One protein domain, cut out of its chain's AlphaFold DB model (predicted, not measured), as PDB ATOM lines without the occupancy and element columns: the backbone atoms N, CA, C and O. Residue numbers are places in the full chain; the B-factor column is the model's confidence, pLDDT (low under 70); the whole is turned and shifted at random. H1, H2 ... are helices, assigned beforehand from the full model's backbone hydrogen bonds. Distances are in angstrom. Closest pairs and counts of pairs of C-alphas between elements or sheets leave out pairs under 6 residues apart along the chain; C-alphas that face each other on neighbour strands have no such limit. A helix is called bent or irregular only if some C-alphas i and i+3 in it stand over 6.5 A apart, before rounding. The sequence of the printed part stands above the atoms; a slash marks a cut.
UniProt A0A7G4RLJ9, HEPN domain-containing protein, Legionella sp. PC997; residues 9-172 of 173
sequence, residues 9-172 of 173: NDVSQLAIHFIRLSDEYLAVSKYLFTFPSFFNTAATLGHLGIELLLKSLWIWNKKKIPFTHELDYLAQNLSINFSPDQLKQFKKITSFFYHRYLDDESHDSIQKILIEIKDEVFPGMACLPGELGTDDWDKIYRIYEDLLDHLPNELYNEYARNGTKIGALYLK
ATOM      1  N   ASN A   9      20.817 -13.288  14.381       73.75
ATOM      2  CA  ASN A   9      21.703 -12.295  13.748       73.75
ATOM      3  C   ASN A   9      23.172 -12.405  14.201       73.75
ATOM      4  O   ASN A   9      24.072 -12.051  13.439       73.75
ATOM      5  N   ASP A  10      23.415 -12.891  15.418       85.06
ATOM      6  CA  ASP A  10      24.761 -13.056  15.969       85.06
ATOM      7  C   ASP A  10      25.405 -14.362  15.455       85.06
ATOM      8  O   ASP A  10      26.625 -14.432  15.310       85.06
ATOM      9  N   VAL A  11      24.593 -15.377  15.116       89.38
ATOM     10  CA  VAL A  11      25.049 -16.658  14.540       89.38
ATOM     11  C   VAL A  11      25.752 -16.435  13.205       89.38
ATOM     12  O   VAL A  11      26.893 -16.875  13.052       89.38
ATOM     13  N   SER A  12      25.109 -15.743  12.257       88.38
ATOM     14  CA  SER A  12      25.683 -15.522  10.921       88.38
ATOM     15  C   SER A  12      26.990 -14.740  10.995       88.38
ATOM     16  O   SER A  12      27.995 -15.144  10.412       88.38
ATOM     17  N   GLN A  13      27.015 -13.654  11.773       89.81
ATOM     18  CA  GLN A  13      28.208 -12.819  11.920       89.81
ATOM     19  C   GLN A  13      29.377 -13.593  12.533       89.81
ATOM     20  O   GLN A  13      30.501 -13.506  12.036       89.81
ATOM     21  N   LEU A  14      29.114 -14.378  13.582       92.38
ATOM     22  CA  LEU A  14      30.140 -15.179  14.241       92.38
ATOM     23  C   LEU A  14      30.659 -16.301  13.332       92.38
ATOM     24  O   LEU A  14      31.870 -16.500  13.245       92.38
ATOM     25  N   ALA A  15      29.766 -17.001  12.626       93.62
ATOM     26  CA  ALA A  15      30.151 -18.047  11.682       93.62
ATOM     27  C   ALA A  15      31.034 -17.482  10.556       93.62
ATOM     28  O   ALA A  15      32.106 -18.022  10.291       93.62
ATOM     29  N   ILE A  16      30.649 -16.350   9.955       92.00
ATOM     30  CA  ILE A  16      31.444 -15.677   8.913       92.00
ATOM     31  C   ILE A  16      32.796 -15.223   9.454       92.00
ATOM     32  O   ILE A  16      33.815 -15.373   8.778       92.00
ATOM     33  N   HIS A  17      32.826 -14.666  10.664       93.12
ATOM     34  CA  HIS A  17      34.075 -14.261  11.298       93.12
ATOM     35  C   HIS A  17      35.033 -15.448  11.462       93.12
ATOM     36  O   HIS A  17      36.212 -15.324  11.138       93.12
ATOM     37  N   PHE A  18      34.524 -16.608  11.884       95.00
ATOM     38  CA  PHE A  18      35.331 -17.819  12.033       95.00
ATOM     39  C   PHE A  18      35.831 -18.360  10.692       95.00
ATOM     40  O   PHE A  18      36.990 -18.751  10.614       95.00
ATOM     41  N   ILE A  19      35.016 -18.324   9.630       94.50
ATOM     42  CA  ILE A  19      35.473 -18.707   8.281       94.50
ATOM     43  C   ILE A  19      36.638 -17.810   7.844       94.50
ATOM     44  O   ILE A  19      37.665 -18.304   7.410       94.50
ATOM     45  N   ARG A  20      36.552 -16.493   8.042       91.75
ATOM     46  CA  ARG A  20      37.647 -15.583   7.652       91.75
ATOM     47  C   ARG A  20      38.939 -15.833   8.407       91.75
ATOM     48  O   ARG A  20      40.005 -15.856   7.803       91.75
ATOM     49  N   LEU A  21      38.844 -16.005   9.724       94.31
ATOM     50  CA  LEU A  21      40.014 -16.335  10.529       94.31
ATOM     51  C   LEU A  21      40.596 -17.695  10.123       94.31
ATOM     52  O   LEU A  21      41.814 -17.849  10.113       94.31
ATOM     53  N   SER A  22      39.742 -18.655   9.746       94.88
ATOM     54  CA  SER A  22      40.171 -19.937   9.184       94.88
ATOM     55  C   SER A  22      41.023 -19.738   7.929       94.88
ATOM     56  O   SER A  22      42.147 -20.242   7.879       94.88
ATOM     57  N   ASP A  23      40.547 -18.935   6.972       93.00
ATOM     58  CA  ASP A  23      41.277 -18.626   5.736       93.00
ATOM     59  C   ASP A  23      42.631 -17.972   6.020       93.00
ATOM     60  O   ASP A  23      43.649 -18.355   5.444       93.00
ATOM     61  N   GLU A  24      42.654 -16.976   6.911       92.81
ATOM     62  CA  GLU A  24      43.875 -16.263   7.289       92.81
ATOM     63  C   GLU A  24      44.892 -17.215   7.924       92.81
ATOM     64  O   GLU A  24      46.067 -17.218   7.546       92.81
ATOM     65  N   TYR A  25      44.449 -18.066   8.850       93.94
ATOM     66  CA  TYR A  25      45.323 -19.020   9.527       93.94
ATOM     67  C   TYR A  25      45.859 -20.084   8.578       93.94
ATOM     68  O   TYR A  25      47.049 -20.390   8.640       93.94
ATOM     69  N   LEU A  26      45.038 -20.603   7.665       92.50
ATOM     70  CA  LEU A  26      45.486 -21.582   6.676       92.50
ATOM     71  C   LEU A  26      46.407 -20.968   5.624       92.50
ATOM     72  O   LEU A  26      47.401 -21.591   5.258       92.50
ATOM     73  N   ALA A  27      46.160 -19.732   5.187       90.69
ATOM     74  CA  ALA A  27      47.062 -19.035   4.273       90.69
ATOM     75  C   ALA A  27      48.448 -18.817   4.906       90.69
ATOM     76  O   ALA A  27      49.474 -19.104   4.284       90.69
ATOM     77  N   VAL A  28      48.488 -18.360   6.164       92.00
ATOM     78  CA  VAL A  28      49.748 -18.184   6.902       92.00
ATOM     79  C   VAL A  28      50.400 -19.534   7.201       92.00
ATOM     80  O   VAL A  28      51.611 -19.662   7.041       92.00
ATOM     81  N   SER A  29      49.623 -20.551   7.583       91.25
ATOM     82  CA  SER A  29      50.108 -21.921   7.781       91.25
ATOM     83  C   SER A  29      50.823 -22.434   6.531       91.25
ATOM     84  O   SER A  29      51.975 -22.854   6.631       91.25
ATOM     85  N   LYS A  30      50.204 -22.301   5.348       88.75
ATOM     86  CA  LYS A  30      50.757 -22.767   4.063       88.75
ATOM     87  C   LYS A  30      52.084 -22.094   3.764       88.75
ATOM     88  O   LYS A  30      53.042 -22.757   3.380       88.75
ATOM     89  N   TYR A  31      52.146 -20.782   3.978       88.81
ATOM     90  CA  TYR A  31      53.370 -20.017   3.786       88.81
ATOM     91  C   TYR A  31      54.466 -20.417   4.781       88.81
ATOM     92  O   TYR A  31      55.598 -20.662   4.384       88.81
ATOM     93  N   LEU A  32      54.155 -20.522   6.074       86.50
ATOM     94  CA  LEU A  32      55.144 -20.893   7.091       86.50
ATOM     95  C   LEU A  32      55.654 -22.323   6.921       86.50
ATOM     96  O   LEU A  32      56.797 -22.608   7.273       86.50
ATOM     97  N   PHE A  33      54.836 -23.205   6.351       84.50
ATOM     98  CA  PHE A  33      55.198 -24.592   6.113       84.50
ATOM     99  C   PHE A  33      56.388 -24.758   5.158       84.50
ATOM    100  O   PHE A  33      57.124 -25.739   5.246       84.50
ATOM    101  N   THR A  34      56.651 -23.772   4.293       83.38
ATOM    102  CA  THR A  34      57.821 -23.798   3.400       83.38
ATOM    103  C   THR A  34      59.143 -23.536   4.128       83.38
ATOM    104  O   THR A  34      60.206 -23.609   3.514       83.38
ATOM    105  N   PHE A  35      59.103 -23.211   5.424       82.44
ATOM    106  CA  PHE A  35      60.270 -22.887   6.238       82.44
ATOM    107  C   PHE A  35      60.412 -23.888   7.397       82.44
ATOM    108  O   PHE A  35      59.619 -23.841   8.341       82.44
ATOM    109  N   PRO A  36      61.456 -24.740   7.410       76.12
ATOM    110  CA  PRO A  36      61.623 -25.777   8.433       76.12
ATOM    111  C   PRO A  36      61.563 -25.262   9.879       76.12
ATOM    112  O   PRO A  36      60.963 -25.895  10.742       76.12
ATOM    113  N   SER A  37      62.116 -24.075  10.149       79.19
ATOM    114  CA  SER A  37      62.117 -23.465  11.489       79.19
ATOM    115  C   SER A  37      60.731 -23.067  12.005       79.19
ATOM    116  O   SER A  37      60.569 -22.854  13.203       79.19
ATOM    117  N   PHE A  38      59.731 -22.955  11.127       80.94
ATOM    118  CA  PHE A  38      58.368 -22.558  11.482       80.94
ATOM    119  C   PHE A  38      57.368 -23.706  11.399       80.94
ATOM    120  O   PHE A  38      56.172 -23.468  11.549       80.94
ATOM    121  N   PHE A  39      57.837 -24.943  11.232       80.19
ATOM    122  CA  PHE A  39      56.994 -26.123  11.074       80.19
ATOM    123  C   PHE A  39      55.920 -26.251  12.169       80.19
ATOM    124  O   PHE A  39      54.734 -26.368  11.872       80.19
ATOM    125  N   ASN A  40      56.303 -26.134  13.444       81.19
ATOM    126  CA  ASN A  40      55.360 -26.247  14.565       81.19
ATOM    127  C   ASN A  40      54.324 -25.112  14.571       81.19
ATOM    128  O   ASN A  40      53.148 -25.326  14.878       81.19
ATOM    129  N   THR A  41      54.750 -23.897  14.219       85.94
ATOM    130  CA  THR A  41      53.867 -22.731  14.109       85.94
ATOM    131  C   THR A  41      52.889 -22.904  12.954       85.94
ATOM    132  O   THR A  41      51.687 -22.739  13.154       85.94
ATOM    133  N   ALA A  42      53.384 -23.303  11.779       87.06
ATOM    134  CA  ALA A  42      52.569 -23.647  10.622       87.06
ATOM    135  C   ALA A  42      51.531 -24.706  11.001       87.06
ATOM    136  O   ALA A  42      50.341 -24.528  10.739       87.06
ATOM    137  N   ALA A  43      51.962 -25.740  11.726       84.75
ATOM    138  CA  ALA A  43      51.096 -26.828  12.129       84.75
ATOM    139  C   ALA A  43      49.956 -26.421  13.048       84.75
ATOM    140  O   ALA A  43      48.808 -26.833  12.885       84.75
ATOM    141  N   THR A  44      50.269 -25.530  13.972       88.94
ATOM    142  CA  THR A  44      49.286 -24.980  14.898       88.94
ATOM    143  C   THR A  44      48.274 -24.110  14.178       88.94
ATOM    144  O   THR A  44      47.080 -24.234  14.421       88.94
ATOM    145  N   LEU A  45      48.735 -23.238  13.281       92.00
ATOM    146  CA  LEU A  45      47.834 -22.393  12.506       92.00
ATOM    147  C   LEU A  45      46.943 -23.231  11.587       92.00
ATOM    148  O   LEU A  45      45.766 -22.925  11.448       92.00
ATOM    149  N   GLY A  46      47.469 -24.324  11.033       92.62
ATOM    150  CA  GLY A  46      46.684 -25.271  10.249       92.62
ATOM    151  C   GLY A  46      45.580 -25.936  11.069       92.62
ATOM    152  O   GLY A  46      44.424 -25.929  10.656       92.62
ATOM    153  N   HIS A  47      45.913 -26.436  12.266       93.69
ATOM    154  CA  HIS A  47      44.924 -26.974  13.209       93.69
ATOM    155  C   HIS A  47      43.841 -25.940  13.542       93.69
ATOM    156  O   HIS A  47      42.658 -26.218  13.346       93.69
ATOM    157  N   LEU A  48      44.237 -24.734  13.964       95.19
ATOM    158  CA  LEU A  48      43.300 -23.671  14.336       95.19
ATOM    159  C   LEU A  48      42.434 -23.234  13.151       95.19
ATOM    160  O   LEU A  48      41.258 -22.925  13.326       95.19
ATOM    161  N   GLY A  49      42.996 -23.232  11.944       95.56
ATOM    162  CA  GLY A  49      42.266 -22.943  10.720       95.56
ATOM    163  C   GLY A  49      41.129 -23.934  10.489       95.56
ATOM    164  O   GLY A  49      39.969 -23.529  10.391       95.56
ATOM    165  N   ILE A  50      41.425 -25.236  10.481       96.50
ATOM    166  CA  ILE A  50      40.393 -26.281  10.349       96.50
ATOM    167  C   ILE A  50      39.385 -26.215  11.499       96.50
ATOM    168  O   ILE A  50      38.179 -26.325  11.271       96.50
ATOM    169  N   GLU A  51      39.859 -26.004  12.729       96.88
ATOM    170  CA  GLU A  51      39.004 -25.875  13.907       96.88
ATOM    171  C   GLU A  51      37.962 -24.775  13.707       96.88
ATOM    172  O   GLU A  51      36.769 -25.014  13.889       96.88
ATOM    173  N   LEU A  52      38.388 -23.580  13.299       97.38
ATOM    174  CA  LEU A  52      37.499 -22.440  13.099       97.38
ATOM    175  C   LEU A  52      36.445 -22.709  12.018       97.38
ATOM    176  O   LEU A  52      35.282 -22.352  12.216       97.38
ATOM    177  N   LEU A  53      36.803 -23.395  10.928       96.94
ATOM    178  CA  LEU A  53      35.841 -23.771   9.886       96.94
ATOM    179  C   LEU A  53      34.831 -24.819  10.377       96.94
ATOM    180  O   LEU A  53      33.628 -24.682  10.165       96.94
ATOM    181  N   LEU A  54      35.277 -25.843  11.103       97.19
ATOM    182  CA  LEU A  54      34.356 -26.814  11.704       97.19
ATOM    183  C   LEU A  54      33.437 -26.151  12.743       97.19
ATOM    184  O   LEU A  54      32.248 -26.469  12.832       97.19
ATOM    185  N   LYS A  55      33.964 -25.196  13.519       96.44
ATOM    186  CA  LYS A  55      33.184 -24.420  14.488       96.44
ATOM    187  C   LYS A  55      32.177 -23.499  13.813       96.44
ATOM    188  O   LYS A  55      31.078 -23.360  14.346       96.44
ATOM    189  N   SER A  56      32.500 -22.895  12.672       96.25
ATOM    190  CA  SER A  56      31.555 -22.045  11.938       96.25
ATOM    191  C   SER A  56      30.354 -22.857  11.447       96.25
ATOM    192  O   SER A  56      29.212 -22.469  11.698       96.25
ATOM    193  N   LEU A  57      30.601 -24.042  10.877       95.62
ATOM    194  CA  LEU A  57      29.569 -25.006  10.488       95.62
ATOM    195  C   LEU A  57      28.735 -25.460  11.693       95.62
ATOM    196  O   LEU A  57      27.508 -25.550  11.615       95.62
ATOM    197  N   TRP A  58      29.379 -25.716  12.833       95.25
ATOM    198  CA  TRP A  58      28.679 -26.077  14.066       95.25
ATOM    199  C   TRP A  58      27.767 -24.950  14.549       95.25
ATOM    200  O   TRP A  58      26.602 -25.194  14.864       95.25
ATOM    201  N   ILE A  59      28.291 -23.728  14.634       93.88
ATOM    202  CA  ILE A  59      27.566 -22.543  15.100       93.88
ATOM    203  C   ILE A  59      26.363 -22.288  14.202       93.88
ATOM    204  O   ILE A  59      25.266 -22.096  14.718       93.88
ATOM    205  N   TRP A  60      26.545 -22.371  12.886       93.94
ATOM    206  CA  TRP A  60      25.459 -22.220  11.927       93.94
ATOM    207  C   TRP A  60      24.354 -23.262  12.133       93.94
ATOM    208  O   TRP A  60      23.184 -22.917  12.290       93.94
ATOM    209  N   ASN A  61      24.723 -24.544  12.210       91.94
ATOM    210  CA  ASN A  61      23.752 -25.638  12.273       91.94
ATOM    211  C   ASN A  61      23.076 -25.777  13.644       91.94
ATOM    212  O   ASN A  61      21.902 -26.130  13.733       91.94
ATOM    213  N   LYS A  62      23.818 -25.544  14.730       91.38
ATOM    214  CA  LYS A  62      23.369 -25.825  16.104       91.38
ATOM    215  C   LYS A  62      23.084 -24.577  16.932       91.38
ATOM    216  O   LYS A  62      22.610 -24.724  18.058       91.38
ATOM    217  N   LYS A  63      23.389 -23.381  16.416       92.06
ATOM    218  CA  LYS A  63      23.213 -22.081  17.092       92.06
ATOM    219  C   LYS A  63      23.878 -22.012  18.476       92.06
ATOM    220  O   LYS A  63      23.371 -21.377  19.398       92.06
ATOM    221  N   LYS A  64      25.010 -22.710  18.626       89.25
ATOM    222  CA  LYS A  64      25.760 -22.893  19.882       89.25
ATOM    223  C   LYS A  64      27.256 -22.804  19.634       89.25
ATOM    224  O   LYS A  64      27.730 -23.298  18.615       89.25
ATOM    225  N   ILE A  65      27.998 -22.262  20.598       87.69
ATOM    226  CA  ILE A  65      29.466 -22.209  20.548       87.69
ATOM    227  C   ILE A  65      30.048 -23.516  21.111       87.69
ATOM    228  O   ILE A  65      29.804 -23.829  22.280       87.69
ATOM    229  N   PRO A  66      30.811 -24.295  20.327       88.69
ATOM    230  CA  PRO A  66      31.546 -25.445  20.846       88.69
ATOM    231  C   PRO A  66      32.867 -25.005  21.506       88.69
ATOM    232  O   PRO A  66      33.668 -24.280  20.915       88.69
ATOM    233  N   PHE A  67      33.133 -25.490  22.721       89.88
ATOM    234  CA  PHE A  67      34.348 -25.168  23.489       89.88
ATOM    235  C   PHE A  67      35.339 -26.341  23.506       89.88
ATOM    236  O   PHE A  67      35.675 -26.871  24.559       89.88
ATOM    237  N   THR A  68      35.760 -26.786  22.328       89.69
ATOM    238  CA  THR A  68      36.728 -27.881  22.160       89.69
ATOM    239  C   THR A  68      37.736 -27.545  21.060       89.69
ATOM    240  O   THR A  68      37.441 -26.702  20.209       89.69
ATOM    241  N   HIS A  69      38.889 -28.211  21.094       89.75
ATOM    242  CA  HIS A  69      39.930 -28.188  20.057       89.75
ATOM    243  C   HIS A  69      40.055 -29.540  19.320       89.75
ATOM    244  O   HIS A  69      40.893 -29.717  18.434       89.75
ATOM    245  N   GLU A  70      39.203 -30.503  19.686       91.81
ATOM    246  CA  GLU A  70      39.146 -31.842  19.099       91.81
ATOM    247  C   GLU A  70      38.452 -31.789  17.730       91.81
ATOM    248  O   GLU A  70      37.225 -31.654  17.642       91.81
ATOM    249  N   LEU A  71      39.241 -31.865  16.653       95.31
ATOM    250  CA  LEU A  71      38.747 -31.717  15.281       95.31
ATOM    251  C   LEU A  71      37.806 -32.864  14.893       95.31
ATOM    252  O   LEU A  71      36.773 -32.635  14.269       95.31
ATOM    253  N   ASP A  72      38.123 -34.094  15.297       93.50
ATOM    254  CA  ASP A  72      37.306 -35.268  14.994       93.50
ATOM    255  C   ASP A  72      35.969 -35.237  15.747       93.50
ATOM    256  O   ASP A  72      34.934 -35.579  15.171       93.50
ATOM    257  N   TYR A  73      35.960 -34.758  16.995       93.25
ATOM    258  CA  TYR A  73      34.729 -34.522  17.744       93.25
ATOM    259  C   TYR A  73      33.852 -33.473  17.060       93.25
ATOM    260  O   TYR A  73      32.642 -33.682  16.931       93.25
ATOM    261  N   LEU A  74      34.432 -32.349  16.620       95.38
ATOM    262  CA  LEU A  74      33.692 -31.326  15.878       95.38
ATOM    263  C   LEU A  74      33.096 -31.921  14.597       95.38
ATOM    264  O   LEU A  74      31.892 -31.794  14.383       95.38
ATOM    265  N   ALA A  75      33.906 -32.630  13.809       95.12
ATOM    266  CA  ALA A  75      33.514 -33.245  12.544       95.12
ATOM    267  C   ALA A  75      32.376 -34.272  12.694       95.12
ATOM    268  O   ALA A  75      31.359 -34.162  12.013       95.12
ATOM    269  N   GLN A  76      32.485 -35.224  13.629       93.69
ATOM    270  CA  GLN A  76      31.475 -36.280  13.855       93.69
ATOM    271  C   GLN A  76      30.102 -35.749  14.284       93.69
ATOM    272  O   GLN A  76      29.096 -36.453  14.234       93.69
ATOM    273  N   ASN A  77      30.062 -34.510  14.754       94.38
ATOM    274  CA  ASN A  77      28.861 -33.859  15.238       94.38
ATOM    275  C   ASN A  77      28.217 -32.931  14.198       94.38
ATOM    276  O   ASN A  77      27.198 -32.304  14.513       94.38
ATOM    277  N   LEU A  78      28.805 -32.815  13.008       93.94
ATOM    278  CA  LEU A  78      28.211 -32.158  11.849       93.94
ATOM    279  C   LEU A  78      27.417 -33.179  11.031       93.94
ATOM    280  O   LEU A  78      27.682 -34.375  11.064       93.94
ATOM    281  N   SER A  79      26.454 -32.703  10.246       91.94
ATOM    282  CA  SER A  79      25.712 -33.536   9.290       91.94
ATOM    283  C   SER A  79      26.494 -33.732   7.981       91.94
ATOM    284  O   SER A  79      25.931 -33.608   6.898       91.94
ATOM    285  N   ILE A  80      27.799 -33.994   8.089       93.00
ATOM    286  CA  ILE A  80      28.730 -34.199   6.974       93.00
ATOM    287  C   ILE A  80      29.331 -35.597   7.117       93.00
ATOM    288  O   ILE A  80      29.816 -35.972   8.185       93.00
ATOM    289  N   ASN A  81      29.303 -36.375   6.036       92.56
ATOM    290  CA  ASN A  81      29.868 -37.719   6.016       92.56
ATOM    291  C   ASN A  81      31.361 -37.656   5.692       92.56
ATOM    292  O   ASN A  81      31.750 -37.697   4.526       92.56
ATOM    293  N   PHE A  82      32.191 -37.585   6.727       93.00
ATOM    294  CA  PHE A  82      33.640 -37.675   6.575       93.00
ATOM    295  C   PHE A  82      34.083 -39.115   6.332       93.00
ATOM    296  O   PHE A  82      33.601 -40.056   6.971       93.00
ATOM    297  N   SER A  83      35.046 -39.290   5.434       93.88
ATOM    298  CA  SER A  83      35.683 -40.587   5.222       93.88
ATOM    299  C   SER A  83      36.534 -40.997   6.437       93.88
ATOM    300  O   SER A  83      37.016 -40.139   7.186       93.88
ATOM    301  N   PRO A  84      36.792 -42.306   6.628       91.88
ATOM    302  CA  PRO A  84      37.678 -42.776   7.692       91.88
ATOM    303  C   PRO A  84      39.077 -42.146   7.648       91.88
ATOM    304  O   PRO A  84      39.672 -41.916   8.700       91.88
ATOM    305  N   ASP A  85      39.592 -41.843   6.452       90.81
ATOM    306  CA  ASP A  85      40.899 -41.203   6.290       90.81
ATOM    307  C   ASP A  85      40.883 -39.745   6.769       90.81
ATOM    308  O   ASP A  85      41.746 -39.350   7.549       90.81
ATOM    309  N   GLN A  86      39.846 -38.971   6.427       92.12
ATOM    310  CA  GLN A  86      39.684 -37.596   6.921       92.12
ATOM    311  C   GLN A  86      39.582 -37.552   8.453       92.12
ATOM    312  O   GLN A  86      40.253 -36.752   9.103       92.12
ATOM    313  N   LEU A  87      38.808 -38.462   9.058       92.12
ATOM    314  CA  LEU A  87      38.710 -38.564  10.520       92.12
ATOM    315  C   LEU A  87      40.048 -38.946  11.167       92.12
ATOM    316  O   LEU A  87      40.391 -38.436  12.235       92.12
ATOM    317  N   LYS A  88      40.823 -39.826  10.524       90.06
ATOM    318  CA  LYS A  88      42.178 -40.170  10.969       90.06
ATOM    319  C   LYS A  88      43.110 -38.959  10.896       90.06
ATOM    320  O   LYS A  88      43.897 -38.760  11.822       90.06
ATOM    321  N   GLN A  89      42.998 -38.140   9.851       90.38
ATOM    322  CA  GLN A  89      43.780 -36.911   9.720       90.38
ATOM    323  C   GLN A  89      43.441 -35.899  10.812       90.38
ATOM    324  O   GLN A  89      44.351 -35.401  11.472       90.38
ATOM    325  N   PHE A  90      42.157 -35.677  11.105       92.56
ATOM    326  CA  PHE A  90      41.746 -34.820  12.222       92.56
ATOM    327  C   PHE A  90      42.375 -35.249  13.548       92.56
ATOM    328  O   PHE A  90      42.981 -34.423  14.229       92.56
ATOM    329  N   LYS A  91      42.329 -36.546  13.873       90.19
ATOM    330  CA  LYS A  91      42.974 -37.080  15.083       90.19
ATOM    331  C   LYS A  91      44.483 -36.851  15.098       90.19
ATOM    332  O   LYS A  91      45.027 -36.463  16.128       90.19
ATOM    333  N   LYS A  92      45.161 -37.072  13.965       86.94
ATOM    334  CA  LYS A  92      46.614 -36.872  13.845       86.94
ATOM    335  C   LYS A  92      46.999 -35.416  14.127       86.94
ATOM    336  O   LYS A  92      47.900 -35.162  14.922       86.94
ATOM    337  N   ILE A  93      46.290 -34.469  13.519       87.31
ATOM    338  CA  ILE A  93      46.553 -33.030  13.656       87.31
ATOM    339  C   ILE A  93      46.247 -32.550  15.072       87.31
ATOM    340  O   ILE A  93      47.042 -31.822  15.660       87.31
ATOM    341  N   THR A  94      45.115 -32.975  15.637       89.75
ATOM    342  CA  THR A  94      44.748 -32.645  17.015       89.75
ATOM    343  C   THR A  94      45.772 -33.190  18.007       89.75
ATOM    344  O   THR A  94      46.221 -32.451  18.879       89.75
ATOM    345  N   SER A  95      46.211 -34.442  17.843       85.12
ATOM    346  CA  SER A  95      47.279 -35.019  18.666       85.12
ATOM    347  C   SER A  95      48.544 -34.159  18.589       85.12
ATOM    348  O   SER A  95      49.045 -33.719  19.625       85.12
ATOM    349  N   PHE A  96      49.006 -33.819  17.383       83.19
ATOM    350  CA  PHE A  96      50.165 -32.942  17.202       83.19
ATOM    351  C   PHE A  96      49.994 -31.576  17.894       83.19
ATOM    352  O   PHE A  96      50.909 -31.108  18.574       83.19
ATOM    353  N   PHE A  97      48.817 -30.952  17.769       82.38
ATOM    354  CA  PHE A  97      48.505 -29.669  18.405       82.38
ATOM    355  C   PHE A  97      48.665 -29.715  19.929       82.38
ATOM    356  O   PHE A  97      49.238 -28.789  20.500       82.38
ATOM    357  N   TYR A  98      48.214 -30.786  20.588       78.81
ATOM    358  CA  TYR A  98      48.367 -30.938  22.037       78.81
ATOM    359  C   TYR A  98      49.805 -31.247  22.458       78.81
ATOM    360  O   TYR A  98      50.288 -30.679  23.437       78.81
ATOM    361  N   HIS A  99      50.511 -32.101  21.714       71.31
ATOM    362  CA  HIS A  99      51.867 -32.512  22.082       71.31
ATOM    363  C   HIS A  99      52.890 -31.376  22.020       71.31
ATOM    364  O   HIS A  99      53.830 -31.387  22.808       71.31
ATOM    365  N   ARG A 100      52.687 -30.353  21.176       68.06
ATOM    366  CA  ARG A 100      53.592 -29.188  21.114       68.06
ATOM    367  C   ARG A 100      53.708 -28.413  22.436       68.06
ATOM    368  O   ARG A 100      54.605 -27.590  22.575       68.06
ATOM    369  N   TYR A 101      52.739 -28.584  23.336       58.12
ATOM    370  CA  TYR A 101      52.651 -27.869  24.608       58.12
ATOM    371  C   TYR A 101      53.153 -28.689  25.799       58.12
ATOM    372  O   TYR A 101      53.128 -28.186  26.921       58.12
ATOM    373  N   LEU A 102      53.580 -29.934  25.578       62.22
ATOM    374  CA  LEU A 102      54.257 -30.716  26.604       62.22
ATOM    375  C   LEU A 102      55.700 -30.215  26.709       62.22
ATOM    376  O   LEU A 102      56.366 -30.045  25.690       62.22
ATOM    377  N   ASP A 103      56.168 -29.962  27.929       59.00
ATOM    378  CA  ASP A 103      57.603 -29.818  28.170       59.00
ATOM    379  C   ASP A 103      58.320 -31.160  27.926       59.00
ATOM    380  O   ASP A 103      57.688 -32.221  27.909       59.00
ATOM    381  N   ASP A 104      59.636 -31.113  27.699       58.47
ATOM    382  CA  ASP A 104      60.437 -32.297  27.353       58.47
ATOM    383  C   ASP A 104      60.295 -33.418  28.406       58.47
ATOM    384  O   ASP A 104      60.201 -34.597  28.069       58.47
ATOM    385  N   GLU A 105      60.191 -33.051  29.687       54.75
ATOM    386  CA  GLU A 105      60.062 -33.988  30.810       54.75
ATOM    387  C   GLU A 105      58.696 -34.703  30.819       54.75
ATOM    388  O   GLU A 105      58.605 -35.919  31.042       54.75
ATOM    389  N   SER A 106      57.628 -33.972  30.503       62.00
ATOM    390  CA  SER A 106      56.272 -34.495  30.332       62.00
ATOM    391  C   SER A 106      56.154 -35.331  29.063       62.00
ATOM    392  O   SER A 106      55.471 -36.356  29.068       62.00
ATOM    393  N   HIS A 107      56.832 -34.931  27.985       63.50
ATOM    394  CA  HIS A 107      56.868 -35.671  26.729       63.50
ATOM    395  C   HIS A 107      57.514 -37.050  26.913       63.50
ATOM    396  O   HIS A 107      56.889 -38.061  26.585       63.50
ATOM    397  N   ASP A 108      58.705 -37.108  27.511       61.56
ATOM    398  CA  ASP A 108      59.433 -38.358  27.762       61.56
ATOM    399  C   ASP A 108      58.676 -39.280  28.725       61.56
ATOM    400  O   ASP A 108      58.595 -40.497  28.521       61.56
ATOM    401  N   SER A 109      58.055 -38.702  29.755       61.44
ATOM    402  CA  SER A 109      57.247 -39.452  30.718       61.44
ATOM    403  C   SER A 109      56.002 -40.060  30.067       61.44
ATOM    404  O   SER A 109      55.715 -41.243  30.261       61.44
ATOM    405  N   ILE A 110      55.283 -39.288  29.246       63.12
ATOM    406  CA  ILE A 110      54.097 -39.763  28.520       63.12
ATOM    407  C   ILE A 110      54.491 -40.795  27.462       63.12
ATOM    408  O   ILE A 110      53.822 -41.820  27.339       63.12
ATOM    409  N   GLN A 111      55.591 -40.585  26.737       59.94
ATOM    410  CA  GLN A 111      56.114 -41.551  25.769       59.94
ATOM    411  C   GLN A 111      56.388 -42.903  26.422       59.94
ATOM    412  O   GLN A 111      56.004 -43.944  25.886       59.94
ATOM    413  N   LYS A 112      57.036 -42.892  27.588       64.62
ATOM    414  CA  LYS A 112      57.372 -44.106  28.326       64.62
ATOM    415  C   LYS A 112      56.122 -44.853  28.789       64.62
ATOM    416  O   LYS A 112      56.026 -46.054  28.561       64.62
ATOM    417  N   ILE A 113      55.138 -44.130  29.327       64.56
ATOM    418  CA  ILE A 113      53.839 -44.702  29.708       64.56
ATOM    419  C   ILE A 113      53.154 -45.324  28.487       64.56
ATOM    420  O   ILE A 113      52.740 -46.474  28.555       64.56
ATOM    421  N   LEU A 114      53.082 -44.613  27.355       55.62
ATOM    422  CA  LEU A 114      52.454 -45.104  26.119       55.62
ATOM    423  C   LEU A 114      53.131 -46.366  25.562       55.62
ATOM    424  O   LEU A 114      52.447 -47.230  25.019       55.62
ATOM    425  N   ILE A 115      54.456 -46.492  25.702       63.16
ATOM    426  CA  ILE A 115      55.203 -47.708  25.338       63.16
ATOM    427  C   ILE A 115      54.842 -48.871  26.269       63.16
ATOM    428  O   ILE A 115      54.694 -49.999  25.798       63.16
ATOM    429  N   GLU A 116      54.706 -48.608  27.569       68.44
ATOM    430  CA  GLU A 116      54.384 -49.618  28.584       68.44
ATOM    431  C   GLU A 116      52.952 -50.146  28.441       68.44
ATOM    432  O   GLU A 116      52.731 -51.345  28.597       68.44
ATOM    433  N   ILE A 117      51.997 -49.288  28.071       57.19
ATOM    434  CA  ILE A 117      50.587 -49.677  27.902       57.19
ATOM    435  C   ILE A 117      50.216 -50.059  26.467       57.19
ATOM    436  O   ILE A 117      49.043 -50.307  26.210       57.19
ATOM    437  N   LYS A 118      51.173 -50.109  25.527       50.38
ATOM    438  CA  LYS A 118      50.928 -50.238  24.072       50.38
ATOM    439  C   LYS A 118      50.000 -51.399  23.671       50.38
ATOM    440  O   LYS A 118      49.332 -51.309  22.646       50.38
ATOM    441  N   ASP A 119      49.972 -52.470  24.465       48.31
ATOM    442  CA  ASP A 119      49.185 -53.685  24.214       48.31
ATOM    443  C   ASP A 119      47.780 -53.633  24.868       48.31
ATOM    444  O   ASP A 119      46.940 -54.494  24.611       48.31
ATOM    445  N   GLU A 120      47.501 -52.601  25.675       48.09
ATOM    446  CA  GLU A 120      46.222 -52.331  26.357       48.09
ATOM    447  C   GLU A 120      45.476 -51.110  25.779       48.09
ATOM    448  O   GLU A 120      44.353 -50.801  26.189       48.09
ATOM    449  N   VAL A 121      46.066 -50.403  24.807       38.75
ATOM    450  CA  VAL A 121      45.464 -49.207  24.208       38.75
ATOM    451  C   VAL A 121      44.476 -49.577  23.099       38.75
ATOM    452  O   VAL A 121      44.776 -50.365  22.203       38.75
ATOM    453  N   PHE A 122      43.285 -48.971  23.135       37.97
ATOM    454  CA  PHE A 122      42.294 -49.059  22.059       37.97
ATOM    455  C   PHE A 122      42.926 -48.762  20.684       37.97
ATOM    456  O   PHE A 122      43.758 -47.853  20.588       37.97
ATOM    457  N   PRO A 123      42.485 -49.430  19.598       34.44
ATOM    458  CA  PRO A 123      42.932 -49.109  18.245       34.44
ATOM    459  C   PRO A 123      42.775 -47.606  17.954       34.44
ATOM    460  O   PRO A 123      41.656 -47.106  17.819       34.44
ATOM    461  N   GLY A 124      43.896 -46.878  17.874       40.50
ATOM    462  CA  GLY A 124      43.927 -45.443  17.562       40.50
ATOM    463  C   GLY A 124      44.527 -44.512  18.621       40.50
ATOM    464  O   GLY A 124      44.592 -43.313  18.359       40.50
ATOM    465  N   MET A 125      44.995 -45.012  19.766       42.53
ATOM    466  CA  MET A 125      45.871 -44.261  20.679       42.53
ATOM    467  C   MET A 125      47.218 -44.994  20.815       42.53
ATOM    468  O   MET A 125      47.253 -46.216  20.751       42.53
ATOM    469  N   ALA A 126      48.303 -44.240  21.007       39.50
ATOM    470  CA  ALA A 126      49.707 -44.675  21.084       39.50
ATOM    471  C   ALA A 126      50.443 -44.911  19.745       39.50
ATOM    472  O   ALA A 126      50.867 -46.010  19.412       39.50
ATOM    473  N   CYS A 127      50.722 -43.813  19.049       41.22
ATOM    474  CA  CYS A 127      52.110 -43.426  18.800       41.22
ATOM    475  C   CYS A 127      52.205 -41.963  19.240       41.22
ATOM    476  O   CYS A 127      51.265 -41.209  18.979       41.22
ATOM    477  N   LEU A 128      53.304 -41.536  19.874       45.47
ATOM    478  CA  LEU A 128      53.672 -40.117  19.802       45.47
ATOM    479  C   LEU A 128      53.490 -39.655  18.352       45.47
ATOM    480  O   LEU A 128      53.791 -40.459  17.460       45.47
ATOM    481  N   PRO A 129      52.955 -38.450  18.095       50.03
ATOM    482  CA  PRO A 129      52.547 -38.066  16.759       50.03
ATOM    483  C   PRO A 129      53.750 -38.224  15.840       50.03
ATOM    484  O   PRO A 129      54.733 -37.494  15.946       50.03
ATOM    485  N   GLY A 130      53.672 -39.235  14.968       49.59
ATOM    486  CA  GLY A 130      54.591 -39.357  13.855       49.59
ATOM    487  C   GLY A 130      54.558 -38.020  13.142       49.59
ATOM    488  O   GLY A 130      53.465 -37.478  12.944       49.59
ATOM    489  N   GLU A 131      55.742 -37.489  12.864       58.31
ATOM    490  CA  GLU A 131      55.972 -36.225  12.174       58.31
ATOM    491  C   GLU A 131      54.827 -35.913  11.194       58.31
ATOM    492  O   GLU A 131      54.369 -36.782  10.436       58.31
ATOM    493  N   LEU A 132      54.305 -34.685  11.243       62.38
ATOM    494  CA  LEU A 132      53.405 -34.237  10.188       62.38
ATOM    495  C   LEU A 132      54.248 -34.159   8.901       62.38
ATOM    496  O   LEU A 132      55.220 -33.415   8.805       62.38
ATOM    497  N   GLY A 133      53.941 -35.001   7.925       66.69
ATOM    498  CA  GLY A 133      54.619 -34.988   6.638       66.69
ATOM    499  C   GLY A 133      54.069 -33.876   5.756       66.69
ATOM    500  O   GLY A 133      52.969 -33.369   5.976       66.69
ATOM    501  N   THR A 134      54.806 -33.516   4.706       70.44
ATOM    502  CA  THR A 134      54.293 -32.645   3.634       70.44
ATOM    503  C   THR A 134      52.991 -33.190   3.029       70.44
ATOM    504  O   THR A 134      52.099 -32.418   2.693       70.44
ATOM    505  N   ASP A 135      52.838 -34.514   2.956       79.25
ATOM    506  CA  ASP A 135      51.637 -35.180   2.449       79.25
ATOM    507  C   ASP A 135      50.430 -35.051   3.388       79.25
ATOM    508  O   ASP A 135      49.290 -35.039   2.924       79.25
ATOM    509  N   ASP A 136      50.649 -34.948   4.700       80.62
ATOM    510  CA  ASP A 136      49.576 -34.649   5.648       80.62
ATOM    511  C   ASP A 136      49.081 -33.213   5.475       80.62
ATOM    512  O   ASP A 136      47.881 -32.965   5.567       80.62
ATOM    513  N   TRP A 137      49.971 -32.277   5.138       79.75
ATOM    514  CA  TRP A 137      49.592 -30.889   4.867       79.75
ATOM    515  C   TRP A 137      48.732 -30.741   3.630       79.75
ATOM    516  O   TRP A 137      47.682 -30.102   3.694       79.75
ATOM    517  N   ASP A 138      49.104 -31.392   2.535       83.44
ATOM    518  CA  ASP A 138      48.271 -31.400   1.334       83.44
ATOM    519  C   ASP A 138      46.883 -31.990   1.615       83.44
ATOM    520  O   ASP A 138      45.878 -31.489   1.107       83.44
ATOM    521  N   LYS A 139      46.798 -33.023   2.466       86.62
ATOM    522  CA  LYS A 139      45.509 -33.586   2.900       86.62
ATOM    523  C   LYS A 139      44.706 -32.584   3.726       86.62
ATOM    524  O   LYS A 139      43.503 -32.490   3.518       86.62
ATOM    525  N   ILE A 140      45.338 -31.812   4.611       84.25
ATOM    526  CA  ILE A 140      44.670 -30.766   5.404       84.25
ATOM    527  C   ILE A 140      44.044 -29.706   4.507       84.25
ATOM    528  O   ILE A 140      42.877 -29.368   4.696       84.25
ATOM    529  N   TYR A 141      44.789 -29.210   3.517       87.19
ATOM    530  CA  TYR A 141      44.263 -28.207   2.592       87.19
ATOM    531  C   TYR A 141      43.110 -28.752   1.757       87.19
ATOM    532  O   TYR A 141      42.097 -28.074   1.622       87.19
ATOM    533  N   ARG A 142      43.207 -29.996   1.276       89.12
ATOM    534  CA  ARG A 142      42.092 -30.643   0.569       89.12
ATOM    535  C   ARG A 142      40.867 -30.806   1.460       89.12
ATOM    536  O   ARG A 142      39.767 -30.497   1.035       89.12
ATOM    537  N   ILE A 143      41.054 -31.226   2.711       90.31
ATOM    538  CA  ILE A 143      39.959 -31.326   3.685       90.31
ATOM    539  C   ILE A 143      39.303 -29.963   3.913       90.31
ATOM    540  O   ILE A 143      38.085 -29.884   4.029       90.31
ATOM    541  N   TYR A 144      40.093 -28.895   3.991       91.81
ATOM    542  CA  TYR A 144      39.562 -27.543   4.095       91.81
ATOM    543  C   TYR A 144      38.740 -27.149   2.860       91.81
ATOM    544  O   TYR A 144      37.629 -26.651   3.021       91.81
ATOM    545  N   GLU A 145      39.244 -27.400   1.650       90.31
ATOM    546  CA  GLU A 145      38.508 -27.134   0.406       90.31
ATOM    547  C   GLU A 145      37.195 -27.930   0.356       90.31
ATOM    548  O   GLU A 145      36.137 -27.343   0.139       90.31
ATOM    549  N   ASP A 146      37.233 -29.224   0.690       90.69
ATOM    550  CA  ASP A 146      36.042 -30.076   0.786       90.69
ATOM    551  C   ASP A 146      35.031 -29.524   1.814       90.69
ATOM    552  O   ASP A 146      33.820 -29.552   1.606       90.69
ATOM    553  N   LEU A 147      35.508 -29.007   2.951       91.50
ATOM    554  CA  LEU A 147      34.654 -28.410   3.981       91.50
ATOM    555  C   LEU A 147      33.985 -27.112   3.514       91.50
ATOM    556  O   LEU A 147      32.853 -26.843   3.927       91.50
ATOM    557  N   LEU A 148      34.649 -26.315   2.672       89.88
ATOM    558  CA  LEU A 148      34.047 -25.116   2.084       89.88
ATOM    559  C   LEU A 148      32.863 -25.471   1.177       89.88
ATOM    560  O   LEU A 148      31.852 -24.771   1.210       89.88
ATOM    561  N   ASP A 149      32.948 -26.583   0.447       89.81
ATOM    562  CA  ASP A 149      31.854 -27.088  -0.398       89.81
ATOM    563  C   ASP A 149      30.641 -27.569   0.418       89.81
ATOM    564  O   ASP A 149      29.530 -27.693  -0.101       89.81
ATOM    565  N   HIS A 150      30.826 -27.797   1.720       91.81
ATOM    566  CA  HIS A 150      29.755 -28.121   2.660       91.81
ATOM    567  C   HIS A 150      29.156 -26.899   3.372       91.81
ATOM    568  O   HIS A 150      28.241 -27.060   4.190       91.81
ATOM    569  N   LEU A 151      29.624 -25.679   3.081       91.44
ATOM    570  CA  LEU A 151      29.002 -24.469   3.610       91.44
ATOM    571  C   LEU A 151      27.578 -24.309   3.051       91.44
ATOM    572  O   LEU A 151      27.370 -24.390   1.840       91.44
ATOM    573  N   PRO A 152      26.582 -24.011   3.901       92.44
ATOM    574  CA  PRO A 152      25.245 -23.663   3.436       92.44
ATOM    575  C   PRO A 152      25.283 -22.461   2.491       92.44
ATOM    576  O   PRO A 152      26.023 -21.507   2.731       92.44
ATOM    577  N   ASN A 153      24.468 -22.494   1.434       89.75
ATOM    578  CA  ASN A 153      24.484 -21.479   0.378       89.75
ATOM    579  C   ASN A 153      24.334 -20.056   0.929       89.75
ATOM    580  O   ASN A 153      24.981 -19.134   0.440       89.75
ATOM    581  N   GLU A 154      23.487 -19.853   1.937       89.88
ATOM    582  CA  GLU A 154      23.303 -18.555   2.585       89.88
ATOM    583  C   GLU A 154      24.604 -18.075   3.236       89.88
ATOM    584  O   GLU A 154      25.055 -16.961   2.964       89.88
ATOM    585  N   LEU A 155      25.247 -18.944   4.020       89.00
ATOM    586  CA  LEU A 155      26.500 -18.649   4.711       89.00
ATOM    587  C   LEU A 155      27.645 -18.403   3.721       89.00
ATOM    588  O   LEU A 155      28.381 -17.428   3.868       89.00
ATOM    589  N   TYR A 156      27.761 -19.237   2.684       88.88
ATOM    590  CA  TYR A 156      28.757 -19.066   1.626       88.88
ATOM    591  C   TYR A 156      28.570 -17.736   0.889       88.88
ATOM    592  O   TYR A 156      29.525 -16.985   0.703       88.88
ATOM    593  N   ASN A 157      27.335 -17.403   0.507       86.94
ATOM    594  CA  ASN A 157      27.033 -16.154  -0.189       86.94
ATOM    595  C   ASN A 157      27.336 -14.927   0.677       86.94
ATOM    596  O   ASN A 157      27.853 -13.933   0.168       86.94
ATOM    597  N   GLU A 158      27.022 -14.968   1.972       85.31
ATOM    598  CA  GLU A 158      27.368 -13.880   2.889       85.31
ATOM    599  C   GLU A 158      28.880 -13.759   3.093       85.31
ATOM    600  O   GLU A 158      29.417 -12.649   3.053       85.31
ATOM    601  N   TYR A 159      29.583 -14.880   3.249       85.94
ATOM    602  CA  TYR A 159      31.041 -14.906   3.291       85.94
ATOM    603  C   TYR A 159      31.645 -14.290   2.014       85.94
ATOM    604  O   TYR A 159      32.439 -13.351   2.107       85.94
ATOM    605  N   ALA A 160      31.187 -14.716   0.832       84.25
ATOM    606  CA  ALA A 160      31.668 -14.245  -0.466       84.25
ATOM    607  C   ALA A 160      31.372 -12.756  -0.718       84.25
ATOM    608  O   ALA A 160      32.218 -12.039  -1.251       84.25
ATOM    609  N   ARG A 161      30.196 -12.258  -0.313       81.44
ATOM    610  CA  ARG A 161      29.825 -10.832  -0.445       81.44
ATOM    611  C   ARG A 161      30.694  -9.919   0.398       81.44
ATOM    612  O   ARG A 161      30.954  -8.786   0.005       81.44
ATOM    613  N   ASN A 162      31.094 -10.394   1.571       70.69
ATOM    614  CA  ASN A 162      31.809  -9.575   2.530       70.69
ATOM    615  C   ASN A 162      33.340  -9.812   2.487       70.69
ATOM    616  O   ASN A 162      34.065  -9.167   3.243       70.69
ATOM    617  N   GLY A 163      33.841 -10.744   1.667       59.03
ATOM    618  CA  GLY A 163      35.233 -11.208   1.675       59.03
ATOM    619  C   GLY A 163      36.189 -10.466   0.729       59.03
ATOM    620  O   GLY A 163      35.949 -10.327  -0.470       59.03
ATOM    621  N   THR A 164      37.333 -10.046   1.272       52.22
ATOM    622  CA  THR A 164      38.571  -9.708   0.554       52.22
ATOM    623  C   THR A 164      39.170 -10.974  -0.077       52.22
ATOM    624  O   THR A 164      39.265 -12.009   0.572       52.22
ATOM    625  N   LYS A 165      39.610 -10.891  -1.342       52.38
ATOM    626  CA  LYS A 165      40.140 -11.978  -2.205       52.38
ATOM    627  C   LYS A 165      41.411 -12.713  -1.705       52.38
ATOM    628  O   LYS A 165      42.158 -13.235  -2.525       52.38
ATOM    629  N   ILE A 166      41.716 -12.742  -0.409       51.44
ATOM    630  CA  ILE A 166      42.992 -13.285   0.087       51.44
ATOM    631  C   ILE A 166      43.022 -14.821  -0.025       51.44
ATOM    632  O   ILE A 166      44.008 -15.354  -0.528       51.44
ATOM    633  N   GLY A 167      41.925 -15.527   0.284       45.59
ATOM    634  CA  GLY A 167      41.850 -16.992   0.131       45.59
ATOM    635  C   GLY A 167      41.973 -17.476  -1.324       45.59
ATOM    636  O   GLY A 167      42.667 -18.447  -1.615       45.59
ATOM    637  N   ALA A 168      41.400 -16.736  -2.280       42.12
ATOM    638  CA  ALA A 168      41.426 -17.105  -3.701       42.12
ATOM    639  C   ALA A 168      42.795 -16.908  -4.389       42.12
ATOM    640  O   ALA A 168      43.010 -17.439  -5.479       42.12
ATOM    641  N   LEU A 169      43.709 -16.134  -3.789       40.84
ATOM    642  CA  LEU A 169      45.012 -15.795  -4.376       40.84
ATOM    643  C   LEU A 169      46.132 -16.784  -4.010       40.84
ATOM    644  O   LEU A 169      47.084 -16.905  -4.777       40.84
ATOM    645  N   TYR A 170      46.019 -17.514  -2.894       44.03
ATOM    646  CA  TYR A 170      47.082 -18.408  -2.397       44.03
ATOM    647  C   TYR A 170      46.781 -19.910  -2.538       44.03
ATOM    648  O   TYR A 170      47.678 -20.739  -2.357       44.03
ATOM    649  N   LEU A 171      45.554 -20.277  -2.917       40.75
ATOM    650  CA  LEU A 171      45.168 -21.670  -3.183       40.75
ATOM    651  C   LEU A 171      45.385 -22.099  -4.648       40.75
ATOM    652  O   LEU A 171      45.271 -23.276  -4.959       40.75
ATOM    653  N   LYS A 172      45.751 -21.173  -5.548       34.47
ATOM    654  CA  LYS A 172      45.979 -21.459  -6.983       34.47
ATOM    655  C   LYS A 172      47.441 -21.517  -7.442       34.47
ATOM    656  O   LYS A 172      47.667 -21.610  -8.645       34.47
TER     657      LYS A 172
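This is residues 9 to 172 of the 173 residues of the protein "HEPN domain-containing protein" of Legionella sp. PC997 (UniProt A0A7G4RLJ9). What does the model look like? A long helical hairpin of H1 and H2 makes the core, with H6 alongside H2 as the third helix of a loosely joined bundle, and the shorter hairpin of H3 and H4 packs on H2. H7 and H8 pack on H1, while H5 lies off the body at the other end of the long axis from H7, touching no helix, and the long stretch of residues 117 to 133 leads from it to H6. What is it made of? The printed part has 164 residues with eight named helices, H1 to H8 in that order along the chain, and no named strand; the class is all helix. The whole is compact, with a radius of gyration of the C-alphas of 16.9 A, and its outline is elongated, spanning 53 by 35 by 26 A.

Which helix is the hub, and what runs along with it? H2, residues 36 to 62, is the hub, touching four helices, and it forms a helical hairpin with H1, residues 9 to 33, opposite ways at a shallow tilt of 19 degrees; their closest C-alphas, those of Ser 22 and Gly 49, are 4.0 A apart. Residues 46 to 54 of H2 alone touch H6, residues 134 to 149, which runs the same way at a shallow tilt of 22 degrees; the closest C-alphas are those of Ile 50 and Tyr 144, at 6.4 A. H1, H2 and H6 are a bundle, three helices running lengthwise together, in which H1 and H6 are close but not clearly touching, with the C-alphas of Leu 26 and Tyr 141 the closest, at 7.9 A. What else touches the hub? H3, residues 71 to 76, touches residues 50 to 58 of H2 alone, with the C-alphas of Glu 51 and Leu 71 the closest, at 6.0 A. H4, residues 84 to 99, touches H2 at a steep tilt of 59 degrees, with residues 93 to 97 of H4 alone meeting residues 43 to 47 of H2; the closest C-alphas are those of Thr 44 and Phe 97, at 5.9 A. H3 and H4 are a helical hairpin at a shallow tilt of 31 degrees, and the C-alphas of Asp 72 and Phe 90, their closest, are 5.3 A apart. Where are the remaining helices? H7, residues 153 to 162, touches residues 12 to 20 of H1 alone at a steep tilt of 69 degrees, only just short of about perpendicular, with the C-alphas of Ile 16 and Tyr 159 the closest, at 5.7 A. H8, residues 166 to 170, touches residues 23 to 27 of H1 alone, with the C-alphas of Asp 23 and Gly 167 the closest, at 5.9 A. H5, residues 104 to 116, is close to H4 but not clearly touching it, with the C-alphas of His 99 and His 107 the closest, at 7.5 A. What do the backbones show? Every O i to N i+4 pair is within hydrogen-bond range in H3, H4, H5, H6 and H7. The figures are 20 of 21 in H1, 21 of 23 in H2 and 0 of 1 in H8, where 1 of 2 O i to N i+3 pairs is within range.

Where is the longest helix? H2 runs 39.0 A from C-alpha 36 at (61.623, -25.777, 8.433) to C-alpha 62. It is irregular, with C-alphas 37 and 40 at 7.9 A from each other, and has a kink of 26 degrees near residue 43. How long are the others? From first to last C-alpha H1 measures 36.5 A, H6 23.5 A, H4 22.7 A, H5 18.4 A and H7 14.1 A; H3 and H8 are short, at 8.7 A and 7.0 A. Where do the first and last helices lie? H1 begins at C-alpha 9, (21.703, -12.295, 13.748), and H8 ends at C-alpha 170, (47.082, -18.408, -2.397).

How far does it reach? The two C-alphas farthest apart, those of Glu 116 and Arg 161, are 54.3 A apart. Is the printed part unbroken? Residues 9 to 172 have no cut, and the one long link is the 17 residues between H5 and H6. Where is confidence low? The mean pLDDT of the printed part is 79.5, and residues 100 to 133 and 163 to 172 are under 70.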